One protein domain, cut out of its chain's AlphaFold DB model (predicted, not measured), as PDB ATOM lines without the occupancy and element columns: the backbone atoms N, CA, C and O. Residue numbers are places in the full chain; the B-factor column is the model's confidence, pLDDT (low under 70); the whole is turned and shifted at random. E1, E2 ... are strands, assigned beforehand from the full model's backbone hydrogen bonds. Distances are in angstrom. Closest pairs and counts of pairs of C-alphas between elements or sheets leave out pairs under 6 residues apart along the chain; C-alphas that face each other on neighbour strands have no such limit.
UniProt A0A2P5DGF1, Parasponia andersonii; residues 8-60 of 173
ATOM      1  N   SER A   8      44.944 -23.423   5.061       94.31
ATOM      2  CA  SER A   8      45.869 -24.140   4.170       94.31
ATOM      3  C   SER A   8      45.180 -25.306   3.473       94.31
ATOM      4  O   SER A   8      44.251 -25.881   4.025       94.31
ATOM      5  N   ILE A   9      45.644 -25.685   2.282       95.12
ATOM      6  CA  ILE A   9      45.163 -26.890   1.594       95.12
ATOM      7  C   ILE A   9      46.136 -28.037   1.869       95.12
ATOM      8  O   ILE A   9      47.344 -27.892   1.680       95.12
ATOM      9  N   LYS A  10      45.619 -29.181   2.324       93.56
ATOM     10  CA  LYS A  10      46.390 -30.415   2.535       93.56
ATOM     11  C   LYS A  10      45.577 -31.610   2.063       93.56
ATOM     12  O   LYS A  10      44.455 -31.788   2.522       93.56
ATOM     13  N   ASN A  11      46.149 -32.430   1.181       93.56
ATOM     14  CA  ASN A  11      45.519 -33.653   0.666       93.56
ATOM     15  C   ASN A  11      44.090 -33.421   0.126       93.56
ATOM     16  O   ASN A  11      43.182 -34.183   0.442       93.56
ATOM     17  N   GLY A  12      43.881 -32.338  -0.632       95.19
ATOM     18  CA  GLY A  12      42.561 -31.984  -1.172       95.19
ATOM     19  C   GLY A  12      41.556 -31.470  -0.135       95.19
ATOM     20  O   GLY A  12      40.367 -31.404  -0.429       95.19
ATOM     21  N   CYS A  13      42.000 -31.101   1.069       96.31
ATOM     22  CA  CYS A  13      41.152 -30.552   2.125       96.31
ATOM     23  C   CYS A  13      41.594 -29.135   2.500       96.31
ATOM     24  O   CYS A  13      42.786 -28.898   2.721       96.31
ATOM     25  N   LEU A  14      40.643 -28.207   2.627       95.12
ATOM     26  CA  LEU A  14      40.889 -26.883   3.196       95.12
ATOM     27  C   LEU A  14      40.861 -27.008   4.716       95.12
ATOM     28  O   LEU A  14      39.826 -27.313   5.304       95.12
ATOM     29  N   MET A  15      42.002 -26.758   5.344       93.50
ATOM     30  CA  MET A  15      42.232 -26.909   6.772       93.50
ATOM     31  C   MET A  15      42.350 -25.540   7.444       93.50
ATOM     32  O   MET A  15      43.130 -24.700   6.994       93.50
ATOM     33  N   VAL A  16      41.660 -25.344   8.569       90.81
ATOM     34  CA  VAL A  16      41.799 -24.159   9.435       90.81
ATOM     35  C   VAL A  16      41.940 -24.628  10.879       90.81
ATOM     36  O   VAL A  16      41.129 -25.422  11.353       90.81
ATOM     37  N   ARG A  17      42.987 -24.176  11.587       88.69
ATOM     38  CA  ARG A  17      43.256 -24.553  12.994       88.69
ATOM     39  C   ARG A  17      43.223 -26.077  13.249       88.69
ATOM     40  O   ARG A  17      42.849 -26.525  14.326       88.69
ATOM     41  N   GLY A  18      43.626 -26.879  12.260       86.75
ATOM     42  CA  GLY A  18      43.641 -28.348  12.332       86.75
ATOM     43  C   GLY A  18      42.311 -29.044  12.011       86.75
ATOM     44  O   GLY A  18      42.309 -30.263  11.870       86.75
ATOM     45  N   GLY A  19      41.213 -28.303  11.842       90.12
ATOM     46  CA  GLY A  19      39.926 -28.832  11.385       90.12
ATOM     47  C   GLY A  19      39.798 -28.802   9.862       90.12
ATOM     48  O   GLY A  19      40.310 -27.887   9.216       90.12
ATOM     49  N   VAL A  20      39.115 -29.798   9.296       93.44
ATOM     50  CA  VAL A  20      38.716 -29.823   7.880       93.44
ATOM     51  C   VAL A  20      37.502 -28.913   7.716       93.44
ATOM     52  O   VAL A  20      36.514 -29.128   8.407       93.44
ATOM     53  N   ILE A  21      37.574 -27.918   6.829       93.12
ATOM     54  CA  ILE A  21      36.462 -27.020   6.476       93.12
ATOM     55  C   ILE A  21      35.783 -27.473   5.188       93.12
ATOM     56  O   ILE A  21      34.564 -27.627   5.151       93.12
ATOM     57  N   LEU A  22      36.587 -27.707   4.148       95.44
ATOM     58  CA  LEU A  22      36.137 -28.235   2.863       95.44
ATOM     59  C   LEU A  22      36.907 -29.513   2.539       95.44
ATOM     60  O   LEU A  22      38.127 -29.553   2.717       95.44
ATOM     61  N   THR A  23      36.217 -30.522   2.023       96.19
ATOM     62  CA  THR A  23      36.811 -31.696   1.372       96.19
ATOM     63  C   THR A  23      36.774 -31.519  -0.148       96.19
ATOM     64  O   THR A  23      36.098 -30.629  -0.657       96.19
ATOM     65  N   GLN A  24      37.517 -32.338  -0.898       96.81
ATOM     66  CA  GLN A  24      37.508 -32.316  -2.373       96.81
ATOM     67  C   GLN A  24      37.817 -30.933  -2.983       96.81
ATOM     68  O   GLN A  24      37.216 -30.526  -3.975       96.81
ATOM     69  N   VAL A  25      38.741 -30.189  -2.374       97.38
ATOM     70  CA  VAL A  25      39.192 -28.884  -2.870       97.38
ATOM     71  C   VAL A  25      39.897 -29.069  -4.223       97.38
ATOM     72  O   VAL A  25      40.875 -29.822  -4.276       97.38
ATOM     73  N   PRO A  26      39.445 -28.401  -5.303       97.06
ATOM     74  CA  PRO A  26      40.078 -28.506  -6.618       97.06
ATOM     75  C   PRO A  26      41.523 -27.992  -6.643       97.06
ATOM     76  O   PRO A  26      41.871 -27.042  -5.941       97.06
ATOM     77  N   GLU A  27      42.361 -28.572  -7.506       95.56
ATOM     78  CA  GLU A  27      43.795 -28.237  -7.602       95.56
ATOM     79  C   GLU A  27      44.072 -26.797  -8.051       95.56
ATOM     80  O   GLU A  27      45.122 -26.238  -7.745       95.56
ATOM     81  N   ASN A  28      43.131 -26.175  -8.767       95.75
ATOM     82  CA  ASN A  28      43.265 -24.796  -9.225       95.75
ATOM     83  C   ASN A  28      42.922 -23.757  -8.143       95.75
ATOM     84  O   ASN A  28      43.017 -22.561  -8.431       95.75
ATOM     85  N   VAL A  29      42.521 -24.181  -6.938       97.25
ATOM     86  CA  VAL A  29      42.293 -23.297  -5.788       97.25
ATOM     87  C   VAL A  29      43.624 -22.983  -5.110       97.25
ATOM     88  O   VAL A  29      44.405 -23.866  -4.762       97.25
ATOM     89  N   VAL A  30      43.868 -21.697  -4.878       96.25
ATOM     90  CA  VAL A  30      45.102 -21.172  -4.293       96.25
ATOM     91  C   VAL A  30      44.784 -20.488  -2.972       96.25
ATOM     92  O   VAL A  30      43.840 -19.705  -2.880       96.25
ATOM     93  N   VAL A  31      45.600 -20.750  -1.952       95.50
ATOM     94  CA  VAL A  31      45.532 -20.049  -0.666       95.50
ATOM     95  C   VAL A  31      46.757 -19.156  -0.522       95.50
ATOM     96  O   VAL A  31      47.884 -19.646  -0.548       95.50
ATOM     97  N   THR A  32      46.531 -17.857  -0.338       95.75
ATOM     98  CA  THR A  32      47.582 -16.843  -0.179       95.75
ATOM     99  C   THR A  32      47.525 -16.270   1.240       95.75
ATOM    100  O   THR A  32      46.674 -15.419   1.515       95.75
ATOM    101  N   PRO A  33      48.393 -16.722   2.164       91.94
ATOM    102  CA  PRO A  33      48.433 -16.217   3.534       91.94
ATOM    103  C   PRO A  33      48.699 -14.710   3.602       91.94
ATOM    104  O   PRO A  33      49.585 -14.201   2.921       91.94
ATOM    105  N   ILE A  34      47.958 -14.014   4.464       93.12
ATOM    106  CA  ILE A  34      48.147 -12.585   4.775       93.12
ATOM    107  C   ILE A  34      48.738 -12.431   6.183       93.12
ATOM    108  O   ILE A  34      49.542 -11.540   6.443       93.12
ATOM    109  N   SER A  35      48.344 -13.315   7.101       87.44
ATOM    110  CA  SER A  35      48.840 -13.368   8.475       87.44
ATOM    111  C   SER A  35      48.822 -14.811   8.990       87.44
ATOM    112  O   SER A  35      48.495 -15.748   8.263       87.44
ATOM    113  N   HIS A  36      49.145 -15.005  10.270       82.69
ATOM    114  CA  HIS A  36      49.049 -16.315  10.917       82.69
ATOM    115  C   HIS A  36      47.610 -16.830  11.088       82.69
ATOM    116  O   HIS A  36      47.442 -17.997  11.438       82.69
ATOM    117  N   GLU A  37      46.594 -15.999  10.843       88.31
ATOM    118  CA  GLU A  37      45.175 -16.347  11.021       88.31
ATOM    119  C   GLU A  37      44.318 -16.099   9.774       88.31
ATOM    120  O   GLU A  37      43.203 -16.605   9.691       88.31
ATOM    121  N   ALA A  38      44.828 -15.347   8.797       90.56
ATOM    122  CA  ALA A  38      44.072 -14.929   7.625       90.56
ATOM    123  C   ALA A  38      44.801 -15.281   6.327       90.56
ATOM    124  O   ALA A  38      46.025 -15.167   6.224       90.56
ATOM    125  N   ALA A  39      44.029 -15.664   5.314       94.56
ATOM    126  CA  ALA A  39      44.508 -15.920   3.966       94.56
ATOM    127  C   ALA A  39      43.442 -15.514   2.941       94.56
ATOM    128  O   ALA A  39      42.246 -15.611   3.217       94.56
ATOM    129  N   PHE A  40      43.873 -15.103   1.752       95.94
ATOM    130  CA  PHE A  40      43.002 -15.042   0.584       95.94
ATOM    131  C   PHE A  40      42.824 -16.441  -0.005       95.94
ATOM    132  O   PHE A  40      43.771 -17.227  -0.032       95.94
ATOM    133  N   ILE A  41      41.626 -16.724  -0.517       96.25
ATOM    134  CA  ILE A  41      41.344 -17.904  -1.335       96.25
ATOM    135  C   ILE A  41      41.045 -17.405  -2.746       96.25
ATOM    136  O   ILE A  41      40.142 -16.593  -2.942       96.25
ATOM    137  N   GLY A  42      41.832 -17.859  -3.714       96.62
ATOM    138  CA  GLY A  42      41.657 -17.566  -5.131       96.62
ATOM    139  C   GLY A  42      41.570 -18.848  -5.949       96.62
ATOM    140  O   GLY A  42      41.739 -19.944  -5.422       96.62
ATOM    141  N   ALA A  43      41.325 -18.707  -7.247       96.94
ATOM    142  CA  ALA A  43      41.393 -19.816  -8.185       96.94
ATOM    143  C   ALA A  43      41.774 -19.321  -9.583       96.94
ATOM    144  O   ALA A  43      41.502 -18.174  -9.944       96.94
ATOM    145  N   CYS A  44      42.400 -20.195 -10.367       94.81
ATOM    146  CA  CYS A  44      42.785 -19.907 -11.746       94.81
ATOM    147  C   CYS A  44      41.794 -20.534 -12.732       94.81
ATOM    148  O   CYS A  44      41.371 -21.678 -12.555       94.81
ATOM    149  N   SER A  45      41.444 -19.795 -13.788       95.38
ATOM    150  CA  SER A  45      40.711 -20.321 -14.944       95.38
ATOM    151  C   SER A  45      41.646 -20.419 -16.141       95.38
ATOM    152  O   SER A  45      42.497 -19.552 -16.334       95.38
ATOM    153  N   GLU A  46      41.463 -21.450 -16.956       95.00
ATOM    154  CA  GLU A  46      42.204 -21.623 -18.209       95.00
ATOM    155  C   GLU A  46      41.756 -20.626 -19.288       95.00
ATOM    156  O   GLU A  46      42.516 -20.315 -20.203       95.00
ATOM    157  N   THR A  47      40.536 -20.089 -19.177       94.44
ATOM    158  CA  THR A  47      39.938 -19.196 -20.176       94.44
ATOM    159  C   THR A  47      39.526 -17.855 -19.563       94.44
ATOM    160  O   THR A  47      38.834 -17.843 -18.542       94.44
ATOM    161  N   PRO A  48      39.855 -16.714 -20.194       94.69
ATOM    162  CA  PRO A  48      39.356 -15.411 -19.762       94.69
ATOM    163  C   PRO A  48      37.826 -15.325 -19.846       94.69
ATOM    164  O   PRO A  48      37.224 -15.747 -20.832       94.69
ATOM    165  N   SER A  49      37.192 -14.730 -18.835       95.94
ATOM    166  CA  SER A  49      35.750 -14.465 -18.815       95.94
ATOM    167  C   SER A  49      35.438 -13.263 -17.927       95.94
ATOM    168  O   SER A  49      36.109 -13.037 -16.922       95.94
ATOM    169  N   ALA A  50      34.381 -12.520 -18.266       93.38
ATOM    170  CA  ALA A  50      33.827 -11.478 -17.400       93.38
ATOM    171  C   ALA A  50      33.108 -12.058 -16.166       93.38
ATOM    172  O   ALA A  50      32.926 -11.367 -15.167       93.38
ATOM    173  N   ARG A  51      32.705 -13.335 -16.227       93.94
ATOM    174  CA  ARG A  51      32.103 -14.075 -15.116       93.94
ATOM    175  C   ARG A  51      32.852 -15.385 -14.921       93.94
ATOM    176  O   ARG A  51      32.735 -16.297 -15.739       93.94
ATOM    177  N   LEU A  52      33.604 -15.469 -13.831       95.06
ATOM    178  CA  LEU A  52      34.333 -16.663 -13.420       95.06
ATOM    179  C   LEU A  52      33.644 -17.263 -12.194       95.06
ATOM    180  O   LEU A  52      33.384 -16.560 -11.220       95.06
ATOM    181  N   VAL A  53      33.319 -18.553 -12.263       94.50
ATOM    182  CA  VAL A  53      32.716 -19.307 -11.161       94.50
ATOM    183  C   VAL A  53      33.623 -20.490 -10.873       94.50
ATOM    184  O   VAL A  53      33.937 -21.258 -11.778       94.50
ATOM    185  N   PHE A  54      34.041 -20.628  -9.617       96.50
ATOM    186  CA  PHE A  54      34.959 -21.671  -9.178       96.50
ATOM    187  C   PHE A  54      34.323 -22.508  -8.075       96.50
ATOM    188  O   PHE A  54      33.617 -21.985  -7.214       96.50
ATOM    189  N   GLN A  55      34.595 -23.809  -8.098       95.06
ATOM    190  CA  GLN A  55      34.290 -24.696  -6.984       95.06
ATOM    191  C   GLN A  55      35.388 -24.556  -5.926       95.06
ATOM    192  O   GLN A  55      36.565 -24.479  -6.268       95.06
ATOM    193  N   LEU A  56      35.007 -24.535  -4.647       95.38
ATOM    194  CA  LEU A  56      35.961 -24.487  -3.531       95.38
ATOM    195  C   LEU A  56      36.113 -25.832  -2.809       95.38
ATOM    196  O   LEU A  56      37.056 -26.000  -2.045       95.38
ATOM    197  N   GLY A  57      35.207 -26.781  -3.053       95.31
ATOM    198  CA  GLY A  57      35.140 -28.080  -2.382       95.31
ATOM    199  C   GLY A  57      33.744 -28.365  -1.824       95.31
ATOM    200  O   GLY A  57      32.787 -27.641  -2.107       95.31
ATOM    201  N   VAL A  58      33.639 -29.423  -1.028       94.50
ATOM    202  CA  VAL A  58      32.429 -29.880  -0.337       94.50
ATOM    203  C   VAL A  58      32.507 -29.467   1.130       94.50
ATOM    204  O   VAL A  58      33.506 -29.724   1.793       94.50
ATOM    205  N   LEU A  59      31.470 -28.800   1.634       90.44
ATOM    206  CA  LEU A  59      31.428 -28.301   3.009       90.44
ATOM    207  C   LEU A  59      30.946 -29.378   3.987       90.44
ATOM    208  O   LEU A  59      29.903 -29.984   3.774       90.44
ATOM    209  N   GLU A  60      31.672 -29.548   5.094       79.44
ATOM    210  CA  GLU A  60      31.417 -30.587   6.112       79.44
ATOM    211  C   GLU A  60      30.652 -30.072   7.357       79.44
ATOM    212  O   GLU A  60      30.641 -30.719   8.402       79.44
TER     213      GLU A  60
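What this domain is: This is residues 8 to 60 of the 173 residues of a protein of Parasponia andersonii (UniProt A0A2P5DGF1). A small three-strand sheet, E1, E2 and E3, and a separate two-strand hairpin, E4 and E5, make two parts that come near each other at E1 and E4. From the hairpin's end the long unnamed stretch of residues 44 to 60 swings out in a wide loop and folds back to the small sheet, where residues 58 to 59 pair with E3. The printed part has 53 residues, with five named strands, E1 to E5 in chain order, and no named helix; the class is all strand, though under half of the residues are in named elements. Both sheets are antiparallel, in the orders E1, E2, E3 and E4, E5. The whole is only just compact, close to loose, with a radius of gyration of the C-alphas of 11.9 A, and spans 35 by 24 by 15 A.

Where its parts are: E1 is residues 8 to 10, beginning at C-alpha 8 (45.869, -24.140, 4.170). E2 is residues 13 to 16 and E3 residues 19 to 23, 10.9 A long. E4, residues 29 to 33, is 13.2 A long, and E5, residues 39 to 43, is 13.1 A, ending at C-alpha 43 (41.393, -19.816, -8.185).

How they stand to each other: E1, E2 and E3 form a meander, each strand the antiparallel neighbour of the one before. In the hairpin of E1 and E2, N 8 and O 15 are within hydrogen-bond range at 2.9 A. In that of E2 and E3, N 21 and O 14 are 2.8 A apart. In the hairpin of E4 and E5, N 30 and O 42 are 2.8 A apart. The closest C-alphas of E1 and E4 are those of Ser 8 and Val 31, 6.3 A apart. E2 and E4 are apart.

The domain as a whole: The C-alphas farthest apart, those of Gly 18 and Ala 50, are 35.6 A apart. The printed part has no cut, and the four links between strands are tight. No printed residue is under 70 in pLDDT.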